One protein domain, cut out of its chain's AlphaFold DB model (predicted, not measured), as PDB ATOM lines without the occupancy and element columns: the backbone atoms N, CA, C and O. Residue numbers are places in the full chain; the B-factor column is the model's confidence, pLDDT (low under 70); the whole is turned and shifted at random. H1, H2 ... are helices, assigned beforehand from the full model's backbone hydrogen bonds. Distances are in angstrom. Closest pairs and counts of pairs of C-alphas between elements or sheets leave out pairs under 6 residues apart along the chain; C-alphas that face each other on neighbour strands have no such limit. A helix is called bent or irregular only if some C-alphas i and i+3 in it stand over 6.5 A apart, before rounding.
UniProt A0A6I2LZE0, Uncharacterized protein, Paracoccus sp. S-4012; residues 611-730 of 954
ATOM      1  N   ARG A 611     200.536 189.666 184.838       66.62
ATOM      2  CA  ARG A 611     201.433 190.737 184.361       66.62
ATOM      3  C   ARG A 611     202.132 190.344 183.049       66.62
ATOM      4  O   ARG A 611     203.231 189.807 183.053       66.62
ATOM      5  N   GLY A 612     201.456 190.591 181.918       63.44
ATOM      6  CA  GLY A 612     202.029 190.382 180.579       63.44
ATOM      7  C   GLY A 612     203.342 191.157 180.339       63.44
ATOM      8  O   GLY A 612     203.827 191.833 181.243       63.44
ATOM      9  N   PRO A 613     203.951 191.055 179.144       58.72
ATOM     10  CA  PRO A 613     205.342 191.463 178.919       58.72
ATOM     11  C   PRO A 613     205.652 192.901 179.371       58.72
ATOM     12  O   PRO A 613     204.875 193.826 179.124       58.72
ATOM     13  N   GLU A 614     206.801 193.074 180.038       50.78
ATOM     14  CA  GLU A 614     207.175 194.307 180.752       50.78
ATOM     15  C   GLU A 614     207.405 195.527 179.833       50.78
ATOM     16  O   GLU A 614     207.227 196.659 180.285       50.78
ATOM     17  N   ASP A 615     207.702 195.315 178.543       43.88
ATOM     18  CA  ASP A 615     208.247 196.345 177.637       43.88
ATOM     19  C   ASP A 615     207.278 196.912 176.570       43.88
ATOM     20  O   ASP A 615     207.696 197.690 175.711       43.88
ATOM     21  N   GLY A 616     205.978 196.591 176.588       45.06
ATOM     22  CA  GLY A 616     205.002 197.208 175.667       45.06
ATOM     23  C   GLY A 616     203.935 196.257 175.107       45.06
ATOM     24  O   GLY A 616     203.860 195.103 175.524       45.06
ATOM     25  N   PRO A 617     203.064 196.727 174.186       47.22
ATOM     26  CA  PRO A 617     201.950 195.930 173.686       47.22
ATOM     27  C   PRO A 617     202.457 194.919 172.650       47.22
ATOM     28  O   PRO A 617     202.651 195.254 171.484       47.22
ATOM     29  N   SER A 618     202.721 193.680 173.072       52.34
ATOM     30  CA  SER A 618     202.921 192.550 172.155       52.34
ATOM     31  C   SER A 618     202.780 191.215 172.876       52.34
ATOM     32  O   SER A 618     203.347 191.054 173.943       52.34
ATOM     33  N   THR A 619     202.046 190.289 172.246       65.19
ATOM     34  CA  THR A 619     202.023 188.809 172.349       65.19
ATOM     35  C   THR A 619     202.472 188.124 173.641       65.19
ATOM     36  O   THR A 619     203.548 188.376 174.174       65.19
ATOM     37  N   LEU A 620     201.689 187.121 174.046       72.19
ATOM     38  CA  LEU A 620     202.019 186.182 175.118       72.19
ATOM     39  C   LEU A 620     203.510 185.785 175.133       72.19
ATOM     40  O   LEU A 620     204.063 185.485 174.069       72.19
ATOM     41  N   PRO A 621     204.155 185.733 176.317       73.06
ATOM     42  CA  PRO A 621     205.501 185.173 176.432       73.06
ATOM     43  C   PRO A 621     205.510 183.725 175.924       73.06
ATOM     44  O   PRO A 621     204.455 183.113 175.810       73.06
ATOM     45  N   ARG A 622     206.686 183.145 175.654       75.88
ATOM     46  CA  ARG A 622     206.801 181.777 175.102       75.88
ATOM     47  C   ARG A 622     206.029 180.722 175.911       75.88
ATOM     48  O   ARG A 622     205.426 179.837 175.323       75.88
ATOM     49  N   ASN A 623     206.028 180.841 177.240       78.62
ATOM     50  CA  ASN A 623     205.311 179.956 178.160       78.62
ATOM     51  C   ASN A 623     204.410 180.789 179.083       78.62
ATOM     52  O   ASN A 623     204.779 181.023 180.232       78.62
ATOM     53  N   PRO A 624     203.261 181.299 178.616       86.25
ATOM     54  CA  PRO A 624     202.430 182.184 179.421       86.25
ATOM     55  C   PRO A 624     201.767 181.446 180.588       86.25
ATOM     56  O   PRO A 624     201.230 180.350 180.414       86.25
ATOM     57  N   ALA A 625     201.739 182.074 181.765       88.56
ATOM     58  CA  ALA A 625     200.976 181.577 182.908       88.56
ATOM     59  C   ALA A 625     199.479 181.428 182.576       88.56
ATOM     60  O   ALA A 625     198.900 182.171 181.770       88.56
ATOM     61  N   ARG A 626     198.812 180.467 183.218       89.44
ATOM     62  CA  ARG A 626     197.383 180.180 183.009       89.44
ATOM     63  C   ARG A 626     196.454 181.240 183.585       89.44
ATOM     64  O   ARG A 626     195.301 181.286 183.171       89.44
ATOM     65  N   ASN A 627     196.937 182.131 184.453       90.62
ATOM     66  CA  ASN A 627     196.173 183.263 184.992       90.62
ATOM     67  C   ASN A 627     195.384 184.015 183.910       90.62
ATOM     68  O   ASN A 627     194.201 184.292 184.091       90.62
ATOM     69  N   ARG A 628     195.995 184.250 182.739       88.00
ATOM     70  CA  ARG A 628     195.359 184.934 181.597       88.00
ATOM     71  C   ARG A 628     194.064 184.279 181.106       88.00
ATOM     72  O   ARG A 628     193.270 184.938 180.442       88.00
ATOM     73  N   LEU A 629     193.880 182.978 181.352       87.44
ATOM     74  CA  LEU A 629     192.731 182.207 180.875       87.44
ATOM     75  C   LEU A 629     191.496 182.422 181.756       87.44
ATOM     76  O   LEU A 629     190.384 182.127 181.316       87.44
ATOM     77  N   LYS A 630     191.664 183.003 182.953       89.25
ATOM     78  CA  LYS A 630     190.606 183.244 183.945       89.25
ATOM     79  C   LYS A 630     189.737 184.465 183.618       89.25
ATOM     80  O   LYS A 630     189.463 185.317 184.454       89.25
ATOM     81  N   GLN A 631     189.284 184.533 182.365       87.75
ATOM     82  CA  GLN A 631     188.442 185.601 181.810       87.75
ATOM     83  C   GLN A 631     186.939 185.340 182.020       87.75
ATOM     84  O   GLN A 631     186.124 186.238 181.820       87.75
ATOM     85  N   GLY A 632     186.564 184.115 182.414       85.44
ATOM     86  CA  GLY A 632     185.185 183.616 182.374       85.44
ATOM     87  C   GLY A 632     184.162 184.486 183.108       85.44
ATOM     88  O   GLY A 632     183.080 184.717 182.578       85.44
ATOM     89  N   ALA A 633     184.508 185.032 184.276       85.00
ATOM     90  CA  ALA A 633     183.592 185.860 185.061       85.00
ATOM     91  C   ALA A 633     183.261 187.204 184.377       85.00
ATOM     92  O   ALA A 633     182.104 187.620 184.326       85.00
ATOM     93  N   TRP A 634     184.262 187.852 183.768       85.75
ATOM     94  CA  TRP A 634     184.075 189.082 182.987       85.75
ATOM     95  C   TRP A 634     183.235 188.838 181.734       85.75
ATOM     96  O   TRP A 634     182.352 189.630 181.406       85.75
ATOM     97  N   VAL A 635     183.476 187.711 181.065       88.00
ATOM     98  CA  VAL A 635     182.708 187.280 179.892       88.00
ATOM     99  C   VAL A 635     181.261 186.982 180.273       88.00
ATOM    100  O   VAL A 635     180.353 187.483 179.628       88.00
ATOM    101  N   SER A 636     181.029 186.253 181.364       83.94
ATOM    102  CA  SER A 636     179.688 185.924 181.858       83.94
ATOM    103  C   SER A 636     178.891 187.162 182.298       83.94
ATOM    104  O   SER A 636     177.686 187.259 182.039       83.94
ATOM    105  N   LEU A 637     179.556 188.148 182.919       83.19
ATOM    106  CA  LEU A 637     178.950 189.454 183.188       83.19
ATOM    107  C   LEU A 637     178.527 190.140 181.888       83.19
ATOM    108  O   LEU A 637     177.385 190.588 181.784       83.19
ATOM    109  N   SER A 638     179.430 190.194 180.908       83.75
ATOM    110  CA  SER A 638     179.136 190.799 179.612       83.75
ATOM    111  C   SER A 638     177.977 190.082 178.916       83.75
ATOM    112  O   SER A 638     176.998 190.726 178.552       83.75
ATOM    113  N   ASP A 639     177.998 188.748 178.850       84.31
ATOM    114  CA  ASP A 639     176.907 187.929 178.307       84.31
ATOM    115  C   ASP A 639     175.558 188.296 178.921       84.31
ATOM    116  O   ASP A 639     174.571 188.456 178.208       84.31
ATOM    117  N   SER A 640     175.512 188.460 180.244       80.75
ATOM    118  CA  SER A 640     174.281 188.797 180.958       80.75
ATOM    119  C   SER A 640     173.779 190.197 180.591       80.75
ATOM    120  O   SER A 640     172.591 190.368 180.319       80.75
ATOM    121  N   LEU A 641     174.671 191.193 180.533       78.12
ATOM    122  CA  LEU A 641     174.326 192.568 180.149       78.12
ATOM    123  C   LEU A 641     173.864 192.655 178.691       78.12
ATOM    124  O   LEU A 641     172.887 193.340 178.387       78.12
ATOM    125  N   TYR A 642     174.520 191.932 177.788       81.62
ATOM    126  CA  TYR A 642     174.143 191.884 176.378       81.62
ATOM    127  C   TYR A 642     172.879 191.051 176.134       81.62
ATOM    128  O   TYR A 642     172.105 191.394 175.244       81.62
ATOM    129  N   ALA A 643     172.601 190.021 176.937       82.56
ATOM    130  CA  ALA A 643     171.320 189.312 176.913       82.56
ATOM    131  C   ALA A 643     170.167 190.218 177.378       82.56
ATOM    132  O   ALA A 643     169.094 190.246 176.768       82.56
ATOM    133  N   MET A 644     170.394 191.014 178.427       77.62
ATOM    134  CA  MET A 644     169.467 192.060 178.869       77.62
ATOM    135  C   MET A 644     169.250 193.113 177.775       77.62
ATOM    136  O   MET A 644     168.113 193.482 177.489       77.62
ATOM    137  N   LEU A 645     170.318 193.549 177.103       76.38
ATOM    138  CA  LEU A 645     170.222 194.466 175.967       76.38
ATOM    139  C   LEU A 645     169.401 193.850 174.829       76.38
ATOM    140  O   LEU A 645     168.424 194.451 174.390       76.38
ATOM    141  N   LEU A 646     169.735 192.630 174.408       78.12
ATOM    142  CA  LEU A 646     169.042 191.901 173.346       78.12
ATOM    143  C   LEU A 646     167.535 191.810 173.607       78.12
ATOM    144  O   LEU A 646     166.724 192.113 172.732       78.12
ATOM    145  N   THR A 647     167.158 191.435 174.828       79.00
ATOM    146  CA  THR A 647     165.751 191.315 175.238       79.00
ATOM    147  C   THR A 647     165.068 192.674 175.392       79.00
ATOM    148  O   THR A 647     163.879 192.805 175.081       79.00
ATOM    149  N   SER A 648     165.795 193.720 175.798       74.31
ATOM    150  CA  SER A 648     165.253 195.082 175.849       74.31
ATOM    151  C   SER A 648     164.909 195.617 174.452       74.31
ATOM    152  O   SER A 648     163.840 196.203 174.279       74.31
ATOM    153  N   LEU A 649     165.750 195.319 173.451       74.31
ATOM    154  CA  LEU A 649     165.569 195.717 172.053       74.31
ATOM    155  C   LEU A 649     164.469 194.923 171.338       74.31
ATOM    156  O   LEU A 649     164.039 195.318 170.256       74.31
ATOM    157  N   TYR A 650     164.024 193.798 171.900       77.62
ATOM    158  CA  TYR A 650     162.984 192.973 171.294       77.62
ATOM    159  C   TYR A 650     161.596 193.628 171.423       77.62
ATOM    160  O   TYR A 650     161.168 193.919 172.546       77.62
ATOM    161  N   PRO A 651     160.860 193.892 170.325       79.31
ATOM    162  CA  PRO A 651     159.547 194.524 170.410       79.31
ATOM    163  C   PRO A 651     158.550 193.674 171.200       79.31
ATOM    164  O   PRO A 651     158.443 192.468 170.990       79.31
ATOM    165  N   ARG A 652     157.775 194.313 172.083       84.88
ATOM    166  CA  ARG A 652     156.758 193.630 172.904       84.88
ATOM    167  C   ARG A 652     155.646 193.008 172.062       84.88
ATOM    168  O   ARG A 652     155.243 191.892 172.352       84.88
ATOM    169  N   ASP A 653     155.235 193.676 170.981       83.19
ATOM    170  CA  ASP A 653     154.247 193.133 170.032       83.19
ATOM    171  C   ASP A 653     154.735 191.856 169.338       83.19
ATOM    172  O   ASP A 653     153.931 191.070 168.851       83.19
ATOM    173  N   SER A 654     156.051 191.640 169.290       79.00
ATOM    174  CA  SER A 654     156.636 190.451 168.679       79.00
ATOM    175  C   SER A 654     156.873 189.319 169.683       79.00
ATOM    176  O   SER A 654     157.219 188.226 169.251       79.00
ATOM    177  N   TYR A 655     156.697 189.547 170.991       84.69
ATOM    178  CA  TYR A 655     157.008 188.572 172.040       84.69
ATOM    179  C   TYR A 655     156.037 187.386 172.036       84.69
ATOM    180  O   TYR A 655     154.898 187.519 172.466       84.69
ATOM    181  N   SER A 656     156.483 186.225 171.550       77.12
ATOM    182  CA  SER A 656     155.701 184.981 171.525       77.12
ATOM    183  C   SER A 656     156.605 183.761 171.299       77.12
ATOM    184  O   SER A 656     157.736 183.900 170.836       77.12
ATOM    185  N   ILE A 657     156.105 182.555 171.580       69.94
ATOM    186  CA  ILE A 657     156.772 181.274 171.269       69.94
ATOM    187  C   ILE A 657     156.377 180.702 169.887       69.94
ATOM    188  O   ILE A 657     156.780 179.604 169.519       69.94
ATOM    189  N   PHE A 658     155.596 181.422 169.078       60.41
ATOM    190  CA  PHE A 658     154.868 180.847 167.935       60.41
ATOM    191  C   PHE A 658     155.710 180.347 166.732       60.41
ATOM    192  O   PHE A 658     155.144 179.804 165.783       60.41
ATOM    193  N   ILE A 659     157.052 180.432 166.756       51.75
ATOM    194  CA  ILE A 659     157.889 179.737 165.748       51.75
ATOM    195  C   ILE A 659     157.714 178.212 165.787       51.75
ATOM    196  O   ILE A 659     157.998 177.532 164.807       51.75
ATOM    197  N   TRP A 660     157.257 177.670 166.920       48.28
ATOM    198  CA  TRP A 660     157.136 176.228 167.141       48.28
ATOM    199  C   TRP A 660     155.773 175.657 166.725       48.28
ATOM    200  O   TRP A 660     155.612 174.440 166.685       48.28
ATOM    201  N   THR A 661     154.801 176.514 166.414       49.34
ATOM    202  CA  THR A 661     153.397 176.136 166.168       49.34
ATOM    203  C   THR A 661     152.927 176.393 164.735       49.34
ATOM    204  O   THR A 661     151.832 175.974 164.386       49.34
ATOM    205  N   GLY A 662     153.750 177.005 163.876       47.72
ATOM    206  CA  GLY A 662     153.556 177.006 162.418       47.72
ATOM    207  C   GLY A 662     152.657 178.098 161.815       47.72
ATOM    208  O   GLY A 662     152.777 178.325 160.616       47.72
ATOM    209  N   ASP A 663     151.841 178.827 162.591       47.25
ATOM    210  CA  ASP A 663     150.976 179.912 162.047       47.25
ATOM    211  C   ASP A 663     151.588 181.325 162.106       47.25
ATOM    212  O   ASP A 663     150.911 182.322 161.848       47.25
ATOM    213  N   ALA A 664     152.875 181.463 162.437       50.09
ATOM    214  CA  ALA A 664     153.520 182.773 162.507       50.09
ATOM    215  C   ALA A 664     153.893 183.279 161.101       50.09
ATOM    216  O   ALA A 664     155.012 183.075 160.635       50.09
ATOM    217  N   SER A 665     152.962 183.951 160.418       49.00
ATOM    218  CA  SER A 665     153.240 184.680 159.171       49.00
ATOM    219  C   SER A 665     153.284 186.200 159.405       49.00
ATOM    220  O   SER A 665     152.457 186.754 160.128       49.00
ATOM    221  N   GLY A 666     154.266 186.885 158.802       60.28
ATOM    222  CA  GLY A 666     154.373 188.351 158.769       60.28
ATOM    223  C   GLY A 666     155.432 188.977 159.690       60.28
ATOM    224  O   GLY A 666     156.136 188.296 160.432       60.28
ATOM    225  N   ARG A 667     155.499 190.319 159.670       62.12
ATOM    226  CA  ARG A 667     156.543 191.186 160.272       62.12
ATOM    227  C   ARG A 667     156.970 190.863 161.716       62.12
ATOM    228  O   ARG A 667     158.085 191.192 162.113       62.12
ATOM    229  N   HIS A 668     156.113 190.242 162.522       64.88
ATOM    230  CA  HIS A 668     156.443 189.865 163.902       64.88
ATOM    231  C   HIS A 668     157.287 188.586 163.991       64.88
ATOM    232  O   HIS A 668     158.206 188.524 164.808       64.88
ATOM    233  N   ALA A 669     157.028 187.603 163.121       60.34
ATOM    234  CA  ALA A 669     157.871 186.419 162.970       60.34
ATOM    235  C   ALA A 669     159.251 186.809 162.422       60.34
ATOM    236  O   ALA A 669     160.270 186.326 162.915       60.34
ATOM    237  N   GLU A 670     159.282 187.762 161.484       59.91
ATOM    238  CA  GLU A 670     160.509 188.353 160.944       59.91
ATOM    239  C   GLU A 670     161.353 189.015 162.040       59.91
ATOM    240  O   GLU A 670     162.536 188.715 162.189       59.91
ATOM    241  N   ALA A 671     160.734 189.879 162.853       64.81
ATOM    242  CA  ALA A 671     161.401 190.540 163.973       64.81
ATOM    243  C   ALA A 671     161.923 189.524 165.001       64.81
ATOM    244  O   ALA A 671     163.039 189.644 165.488       64.81
ATOM    245  N   MET A 672     161.140 188.490 165.307       69.44
ATOM    246  CA  MET A 672     161.533 187.420 166.224       69.44
ATOM    247  C   MET A 672     162.721 186.606 165.715       69.44
ATOM    248  O   MET A 672     163.669 186.382 166.466       69.44
ATOM    249  N   ALA A 673     162.703 186.193 164.450       66.00
ATOM    250  CA  ALA A 673     163.817 185.481 163.840       66.00
ATOM    251  C   ALA A 673     165.060 186.368 163.695       66.00
ATOM    252  O   ALA A 673     166.166 185.918 163.978       66.00
ATOM    253  N   GLY A 674     164.897 187.637 163.314       64.25
ATOM    254  CA  GLY A 674     165.991 188.606 163.251       64.25
ATOM    255  C   GLY A 674     166.655 188.816 164.614       64.25
ATOM    256  O   GLY A 674     167.880 188.730 164.721       64.25
ATOM    257  N   HIS A 675     165.862 189.006 165.674       73.38
ATOM    258  CA  HIS A 675     166.362 189.152 167.046       73.38
ATOM    259  C   HIS A 675     166.997 187.877 167.581       73.38
ATOM    260  O   HIS A 675     168.092 187.938 168.140       73.38
ATOM    261  N   TRP A 676     166.358 186.723 167.398       76.56
ATOM    262  CA  TRP A 676     166.941 185.467 167.844       76.56
ATOM    263  C   TRP A 676     168.221 185.163 167.077       76.56
ATOM    264  O   TRP A 676     169.235 184.894 167.693       76.56
ATOM    265  N   LEU A 677     168.228 185.221 165.752       66.44
ATOM    266  CA  LEU A 677     169.317 184.638 164.973       66.44
ATOM    267  C   LEU A 677     170.444 185.639 164.702       66.44
ATOM    268  O   LEU A 677     171.611 185.323 164.913       66.44
ATOM    269  N   GLY A 678     170.100 186.855 164.268       62.16
ATOM    270  CA  GLY A 678     171.068 187.930 164.031       62.16
ATOM    271  C   GLY A 678     171.427 188.673 165.315       62.16
ATOM    272  O   GLY A 678     172.603 188.901 165.600       62.16
ATOM    273  N   GLY A 679     170.415 188.998 166.125       69.12
ATOM    274  CA  GLY A 679     170.592 189.704 167.390       69.12
ATOM    275  C   GLY A 679     171.414 188.906 168.402       69.12
ATOM    276  O   GLY A 679     172.370 189.451 168.948       69.12
ATOM    277  N   SER A 680     171.107 187.622 168.630       78.12
ATOM    278  CA  SER A 680     171.871 186.817 169.598       78.12
ATOM    279  C   SER A 680     173.305 186.537 169.152       78.12
ATOM    280  O   SER A 680     174.217 186.656 169.962       78.12
ATOM    281  N   ALA A 681     173.541 186.234 167.873       71.75
ATOM    282  CA  ALA A 681     174.891 185.982 167.382       71.75
ATOM    283  C   ALA A 681     175.739 187.264 167.429       71.75
ATOM    284  O   ALA A 681     176.863 187.241 167.927       71.75
ATOM    285  N   GLY A 682     175.185 188.392 166.970       66.19
ATOM    286  CA  GLY A 682     175.871 189.684 166.964       66.19
ATOM    287  C   GLY A 682     176.142 190.222 168.370       66.19
ATOM    288  O   GLY A 682     177.278 190.582 168.681       66.19
ATOM    289  N   LEU A 683     175.127 190.238 169.243       75.44
ATOM    290  CA  LEU A 683     175.291 190.706 170.623       75.44
ATOM    291  C   LEU A 683     176.068 189.710 171.484       75.44
ATOM    292  O   LEU A 683     176.800 190.144 172.363       75.44
ATOM    293  N   GLY A 684     175.988 188.406 171.219       79.81
ATOM    294  CA  GLY A 684     176.839 187.403 171.860       79.81
ATOM    295  C   GLY A 684     178.303 187.526 171.462       79.81
ATOM    296  O   GLY A 684     179.174 187.450 172.325       79.81
ATOM    297  N   LEU A 685     178.592 187.818 170.192       74.38
ATOM    298  CA  LEU A 685     179.950 188.142 169.764       74.38
ATOM    299  C   LEU A 685     180.449 189.409 170.472       74.38
ATOM    300  O   LEU A 685     181.518 189.390 171.075       74.38
ATOM    301  N   ALA A 686     179.661 190.489 170.461       70.69
ATOM    302  CA  ALA A 686     180.008 191.728 171.155       70.69
ATOM    303  C   ALA A 686     180.214 191.514 172.668       70.69
ATOM    304  O   ALA A 686     181.157 192.067 173.240       70.69
ATOM    305  N   ALA A 687     179.396 190.669 173.301       82.12
ATOM    306  CA  ALA A 687     179.520 190.303 174.708       82.12
ATOM    307  C   ALA A 687     180.853 189.611 175.004       82.12
ATOM    308  O   ALA A 687     181.621 190.063 175.855       82.12
ATOM    309  N   GLY A 688     181.171 188.559 174.246       83.44
ATOM    310  CA  GLY A 688     182.402 187.804 174.441       83.44
ATOM    311  C   GLY A 688     183.655 188.630 174.173       83.44
ATOM    312  O   GLY A 688     184.602 188.564 174.953       83.44
ATOM    313  N   LEU A 689     183.651 189.451 173.116       79.94
ATOM    314  CA  LEU A 689     184.778 190.328 172.786       79.94
ATOM    315  C   LEU A 689     184.961 191.432 173.838       79.94
ATOM    316  O   LEU A 689     186.075 191.654 174.298       79.94
ATOM    317  N   SER A 690     183.893 192.099 174.279       79.06
ATOM    318  CA  SER A 690     183.997 193.138 175.318       79.06
ATOM    319  C   SER A 690     184.437 192.567 176.670       79.06
ATOM    320  O   SER A 690     185.329 193.126 177.308       79.06
ATOM    321  N   GLY A 691     183.886 191.421 177.081       86.50
ATOM    322  CA  GLY A 691     184.287 190.732 178.308       86.50
ATOM    323  C   GLY A 691     185.742 190.261 178.262       86.50
ATOM    324  O   GLY A 691     186.494 190.480 179.214       86.50
ATOM    325  N   ALA A 692     186.169 189.682 177.134       86.62
ATOM    326  CA  ALA A 692     187.557 189.285 176.918       86.62
ATOM    327  C   ALA A 692     188.505 190.491 176.899       86.62
ATOM    328  O   ALA A 692     189.588 190.406 177.469       86.62
ATOM    329  N   LEU A 693     188.105 191.623 176.306       81.25
ATOM    330  CA  LEU A 693     188.918 192.841 176.279       81.25
ATOM    331  C   LEU A 693     189.194 193.350 177.693       81.25
ATOM    332  O   LEU A 693     190.344 193.597 178.047       81.25
ATOM    333  N   VAL A 694     188.141 193.482 178.506       82.75
ATOM    334  CA  VAL A 694     188.269 193.923 179.901       82.75
ATOM    335  C   VAL A 694     189.180 192.967 180.670       82.75
ATOM    336  O   VAL A 694     190.097 193.412 181.357       82.75
ATOM    337  N   ALA A 695     188.997 191.655 180.502       87.69
ATOM    338  CA  ALA A 695     189.834 190.661 181.160       87.69
ATOM    339  C   ALA A 695     191.309 190.719 180.714       87.69
ATOM    340  O   ALA A 695     192.211 190.621 181.545       87.69
ATOM    341  N   GLN A 696     191.568 190.917 179.422       84.19
ATOM    342  CA  GLN A 696     192.917 191.040 178.864       84.19
ATOM    343  C   GLN A 696     193.619 192.323 179.309       84.19
ATOM    344  O   GLN A 696     194.817 192.300 179.588       84.19
ATOM    345  N   ILE A 697     192.880 193.421 179.468       78.06
ATOM    346  CA  ILE A 697     193.407 194.666 180.039       78.06
ATOM    347  C   ILE A 697     193.745 194.482 181.516       78.06
ATOM    348  O   ILE A 697     194.819 194.905 181.939       78.06
ATOM    349  N   ASN A 698     192.889 193.791 182.276       79.56
ATOM    350  CA  ASN A 698     193.182 193.444 183.668       79.56
ATOM    351  C   ASN A 698     194.458 192.594 183.775       79.56
ATOM    352  O   ASN A 698     195.268 192.817 184.670       79.56
ATOM    353  N   ALA A 699     194.655 191.659 182.843       80.44
ATOM    354  CA  ALA A 699     195.860 190.835 182.770       80.44
ATOM    355  C   ALA A 699     197.086 191.560 182.201       80.44
ATOM    356  O   ALA A 699     198.203 191.051 182.306       80.44
ATOM    357  N   TRP A 700     196.893 192.729 181.586       76.44
ATOM    358  CA  TRP A 700     197.903 193.403 180.772       76.44
ATOM    359  C   TRP A 700     198.472 192.475 179.682       76.44
ATOM    360  O   TRP A 700     199.679 192.410 179.462       76.44
ATOM    361  N   ALA A 701     197.613 191.683 179.038       76.56
ATOM    362  CA  ALA A 701     198.030 190.587 178.172       76.56
ATOM    363  C   ALA A 701     197.210 190.526 176.889       76.56
ATOM    364  O   ALA A 701     195.993 190.368 176.932       76.56
ATOM    365  N   GLU A 702     197.884 190.584 175.742       75.75
ATOM    366  CA  GLU A 702     197.243 190.364 174.450       75.75
ATOM    367  C   GLU A 702     197.178 188.865 174.128       75.75
ATOM    368  O   GLU A 702     198.202 188.238 173.851       75.75
ATOM    369  N   ASP A 703     195.972 188.295 174.124       79.00
ATOM    370  CA  ASP A 703     195.714 186.920 173.680       79.00
ATOM    371  C   ASP A 703     194.662 186.942 172.567       79.00
ATOM    372  O   ASP A 703     193.463 186.747 172.789       79.00
ATOM    373  N   VAL A 704     195.121 187.259 171.353       74.44
ATOM    374  CA  VAL A 704     194.265 187.404 170.168       74.44
ATOM    375  C   VAL A 704     193.500 186.110 169.851       74.44
ATOM    376  O   VAL A 704     192.281 186.187 169.681       74.44
ATOM    377  N   PRO A 705     194.122 184.913 169.819       74.56
ATOM    378  CA  PRO A 705     193.374 183.675 169.599       74.56
ATOM    379  C   PRO A 705     192.264 183.467 170.636       74.56
ATOM    380  O   PRO A 705     191.123 183.154 170.276       74.56
ATOM    381  N   ARG A 706     192.552 183.694 171.926       80.81
ATOM    382  CA  ARG A 706     191.548 183.557 172.990       80.81
ATOM    383  C   ARG A 706     190.449 184.607 172.889       80.81
ATOM    384  O   ARG A 706     189.296 184.271 173.158       80.81
ATOM    385  N   PHE A 707     190.783 185.835 172.503       78.62
ATOM    386  CA  PHE A 707     189.829 186.928 172.309       78.62
ATOM    387  C   PHE A 707     188.701 186.502 171.361       78.62
ATOM    388  O   PHE A 707     187.526 186.526 171.730       78.62
ATOM    389  N   PHE A 708     189.059 185.977 170.184       73.31
ATOM    390  CA  PHE A 708     188.082 185.518 169.193       73.31
ATOM    391  C   PHE A 708     187.391 184.218 169.575       73.31
ATOM    392  O   PHE A 708     186.181 184.103 169.375       73.31
ATOM    393  N   LYS A 709     188.111 183.265 170.183       77.00
ATOM    394  CA  LYS A 709     187.492 182.040 170.712       77.00
ATOM    395  C   LYS A 709     186.381 182.375 171.710       77.00
ATOM    396  O   LYS A 709     185.293 181.814 171.638       77.00
ATOM    397  N   THR A 710     186.638 183.322 172.608       81.19
ATOM    398  CA  THR A 710     185.682 183.770 173.629       81.19
ATOM    399  C   THR A 710     184.478 184.472 173.004       81.19
ATOM    400  O   THR A 710     183.341 184.169 173.369       81.19
ATOM    401  N   GLY A 711     184.706 185.338 172.011       76.44
ATOM    402  CA  GLY A 711     183.644 185.936 171.198       76.44
ATOM    403  C   GLY A 711     182.744 184.891 170.529       76.44
ATOM    404  O   GLY A 711     181.522 184.955 170.652       76.44
ATOM    405  N   GLY A 712     183.339 183.882 169.885       70.88
ATOM    406  CA  GLY A 712     182.603 182.797 169.228       70.88
ATOM    407  C   GLY A 712     181.790 181.931 170.197       70.88
ATOM    408  O   GLY A 712     180.622 181.649 169.933       70.88
ATOM    409  N   ILE A 713     182.369 181.553 171.345       77.50
ATOM    410  CA  ILE A 713     181.660 180.798 172.395       77.50
ATOM    411  C   ILE A 713     180.467 181.601 172.923       77.50
ATOM    412  O   ILE A 713     179.376 181.055 173.075       77.50
ATOM    413  N   SER A 714     180.650 182.900 173.153       81.19
ATOM    414  CA  SER A 714     179.600 183.785 173.669       81.19
ATOM    415  C   SER A 714     178.465 183.966 172.655       81.19
ATOM    416  O   SER A 714     177.295 183.890 173.024       81.19
ATOM    417  N   ALA A 715     178.783 184.082 171.360       76.81
ATOM    418  CA  ALA A 715     177.792 184.065 170.281       76.81
ATOM    419  C   ALA A 715     176.968 182.767 170.270       76.81
ATOM    420  O   ALA A 715     175.737 182.815 170.245       76.81
ATOM    421  N   ALA A 716     177.628 181.607 170.361       73.62
ATOM    422  CA  ALA A 716     176.950 180.311 170.419       73.62
ATOM    423  C   ALA A 716     176.072 180.173 171.676       73.62
ATOM    424  O   ALA A 716     174.925 179.734 171.595       73.62
ATOM    425  N   LYS A 717     176.583 180.595 172.837       78.50
ATOM    426  CA  LYS A 717     175.856 180.584 174.109       78.50
ATOM    427  C   LYS A 717     174.614 181.475 174.058       78.50
ATOM    428  O   LYS A 717     173.532 181.019 174.414       78.50
ATOM    429  N   MET A 718     174.742 182.715 173.586       80.31
ATOM    430  CA  MET A 718     173.631 183.665 173.438       80.31
ATOM    431  C   MET A 718     172.547 183.110 172.508       80.31
ATOM    432  O   MET A 718     171.360 183.214 172.806       80.31
ATOM    433  N   PHE A 719     172.962 182.474 171.412       78.38
ATOM    434  CA  PHE A 719     172.069 181.834 170.455       78.38
ATOM    435  C   PHE A 719     171.270 180.681 171.067       78.38
ATOM    436  O   PHE A 719     170.043 180.635 170.935       78.38
ATOM    437  N   LEU A 720     171.955 179.765 171.758       73.44
ATOM    438  CA  LEU A 720     171.337 178.590 172.377       73.44
ATOM    439  C   LEU A 720     170.449 178.965 173.569       73.44
ATOM    440  O   LEU A 720     169.406 178.351 173.779       73.44
ATOM    441  N   LEU A 721     170.845 179.982 174.339       76.88
ATOM    442  CA  LEU A 721     170.137 180.414 175.545       76.88
ATOM    443  C   LEU A 721     169.106 181.524 175.297       76.88
ATOM    444  O   LEU A 721     168.406 181.903 176.235       76.88
ATOM    445  N   TYR A 722     168.963 182.021 174.062       80.81
ATOM    446  CA  TYR A 722     168.071 183.137 173.726       80.81
ATOM    447  C   TYR A 722     166.662 182.973 174.293       80.81
ATOM    448  O   TYR A 722     166.157 183.887 174.933       80.81
ATOM    449  N   TRP A 723     166.032 181.810 174.107       77.81
ATOM    450  CA  TRP A 723     164.660 181.579 174.568       77.81
ATOM    451  C   TRP A 723     164.537 181.594 176.090       77.81
ATOM    452  O   TRP A 723     163.557 182.119 176.614       77.81
ATOM    453  N   PHE A 724     165.556 181.105 176.800       76.44
ATOM    454  CA  PHE A 724     165.615 181.192 178.257       76.44
ATOM    455  C   PHE A 724     165.779 182.641 178.720       76.44
ATOM    456  O   PHE A 724     165.079 183.065 179.637       76.44
ATOM    457  N   TYR A 725     166.650 183.419 178.070       78.31
ATOM    458  CA  TYR A 725     166.810 184.843 178.374       78.31
ATOM    459  C   TYR A 725     165.556 185.648 178.040       78.31
ATOM    460  O   TYR A 725     165.123 186.476 178.835       78.31
ATOM    461  N   ASN A 726     164.937 185.385 176.892       79.38
ATOM    462  CA  ASN A 726     163.723 186.057 176.455       79.38
ATOM    463  C   ASN A 726     162.556 185.758 177.405       79.38
ATOM    464  O   ASN A 726     161.851 186.676 177.810       79.38
ATOM    465  N   TYR A 727     162.388 184.506 177.840       79.06
ATOM    466  CA  TYR A 727     161.426 184.175 178.893       79.06
ATOM    467  C   TYR A 727     161.774 184.881 180.214       79.06
ATOM    468  O   TYR A 727     160.956 185.616 180.752       79.06
ATOM    469  N   GLY A 728     163.014 184.755 180.696       75.69
ATOM    470  CA  GLY A 728     163.426 185.294 181.995       75.69
ATOM    471  C   GLY A 728     163.396 186.824 182.119       75.69
ATOM    472  O   GLY A 728     163.154 187.331 183.212       75.69
ATOM    473  N   PHE A 729     163.638 187.567 181.032       76.69
ATOM    474  CA  PHE A 729     163.716 189.035 181.062       76.69
ATOM    475  C   PHE A 729     162.498 189.755 180.474       76.69
ATOM    476  O   PHE A 729     162.283 190.924 180.804       76.69
ATOM    477  N   LYS A 730     161.720 189.113 179.591       83.25
ATOM    478  CA  LYS A 730     160.616 189.778 178.877       83.25
ATOM    479  C   LYS A 730     159.232 189.459 179.436       83.25
ATOM    480  O   LYS A 730     158.333 190.289 179.302       83.25
TER     481      LYS A 730
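Overview. This is residues 611 to 730 of the 954 residues of an uncharacterized protein of Paracoccus sp. S-4012 (UniProt A0A6I2LZE0). A long, kinked helix, H3, forms the spine of a rod, with H2 and H4a packed along it, both running opposite ways to it. Past the bend in H4, the arm H4b turns off to H2, and loops make both ends of the rod, residues 611 to 625 beside the short H1 and residues 650 to 666 at the other end. The printed part has 120 residues with four named helices, H1 to H4 in chain order, and no named strand: the class is all helix. It is loose, with a radius of gyration of the C-alphas of 17.7 A and spans of 60 by 20 by 19 A.

Along the chain. After residues 611 to 625, H1 takes residues 626 to 629, from C-alpha 626 at (197.383, 180.180, 183.009). H2 is residues 632 to 649, 25.3 A long. H3 is residues 667 to 699, 45.3 A long, from C-alpha 667 at (156.543, 191.186, 160.272), with a kink of 27 degrees near residue 680. H4, residues 704 to 730, was assigned as one helix by its hydrogen bonds but is bent, with C-alphas 720 and 723 7.6 A apart; its arms are H4a, residues 704 to 720, 24.7 A long, and H4b, residues 723 to 730, which ends with C-alpha 730 at (160.616, 189.778, 178.877).

Arrangement. H3 is the hub. It forms a helical hairpin with H2 at a shallow tilt of 28 degrees, closest at the C-alphas of Val 635 and Gly 691, 4.1 A. It forms another with H4a at 33 degrees, only just short of steep, closest at the C-alphas of Gly 684 and Ala 715, 3.8 A. H1 touches H3 at residues 695 to 699 alone, closest at the C-alphas of Arg 628 and Ala 699, 6.0 A. H4b, about perpendicular to H4a at 78 degrees, touches residues 643 to 648 of H2, closest at the C-alphas of Thr 647 and Asn 726, 5.8 A. Every O i to N i+4 pair is within hydrogen-bond range in H2, H4a and H4b, and 28 of 29 are in H3; H1 is too short for such a pair.

Size, cuts and confidence. The C-alphas farthest apart, of Asp 615 and Asp 663, are 61.6 A apart. The printed part has no cut, and the link from H2 to H3 is long. Mean pLDDT of the printed part is 74.2; residues 611 to 619, 657 to 674, 677 to 679 and 682 are under 70.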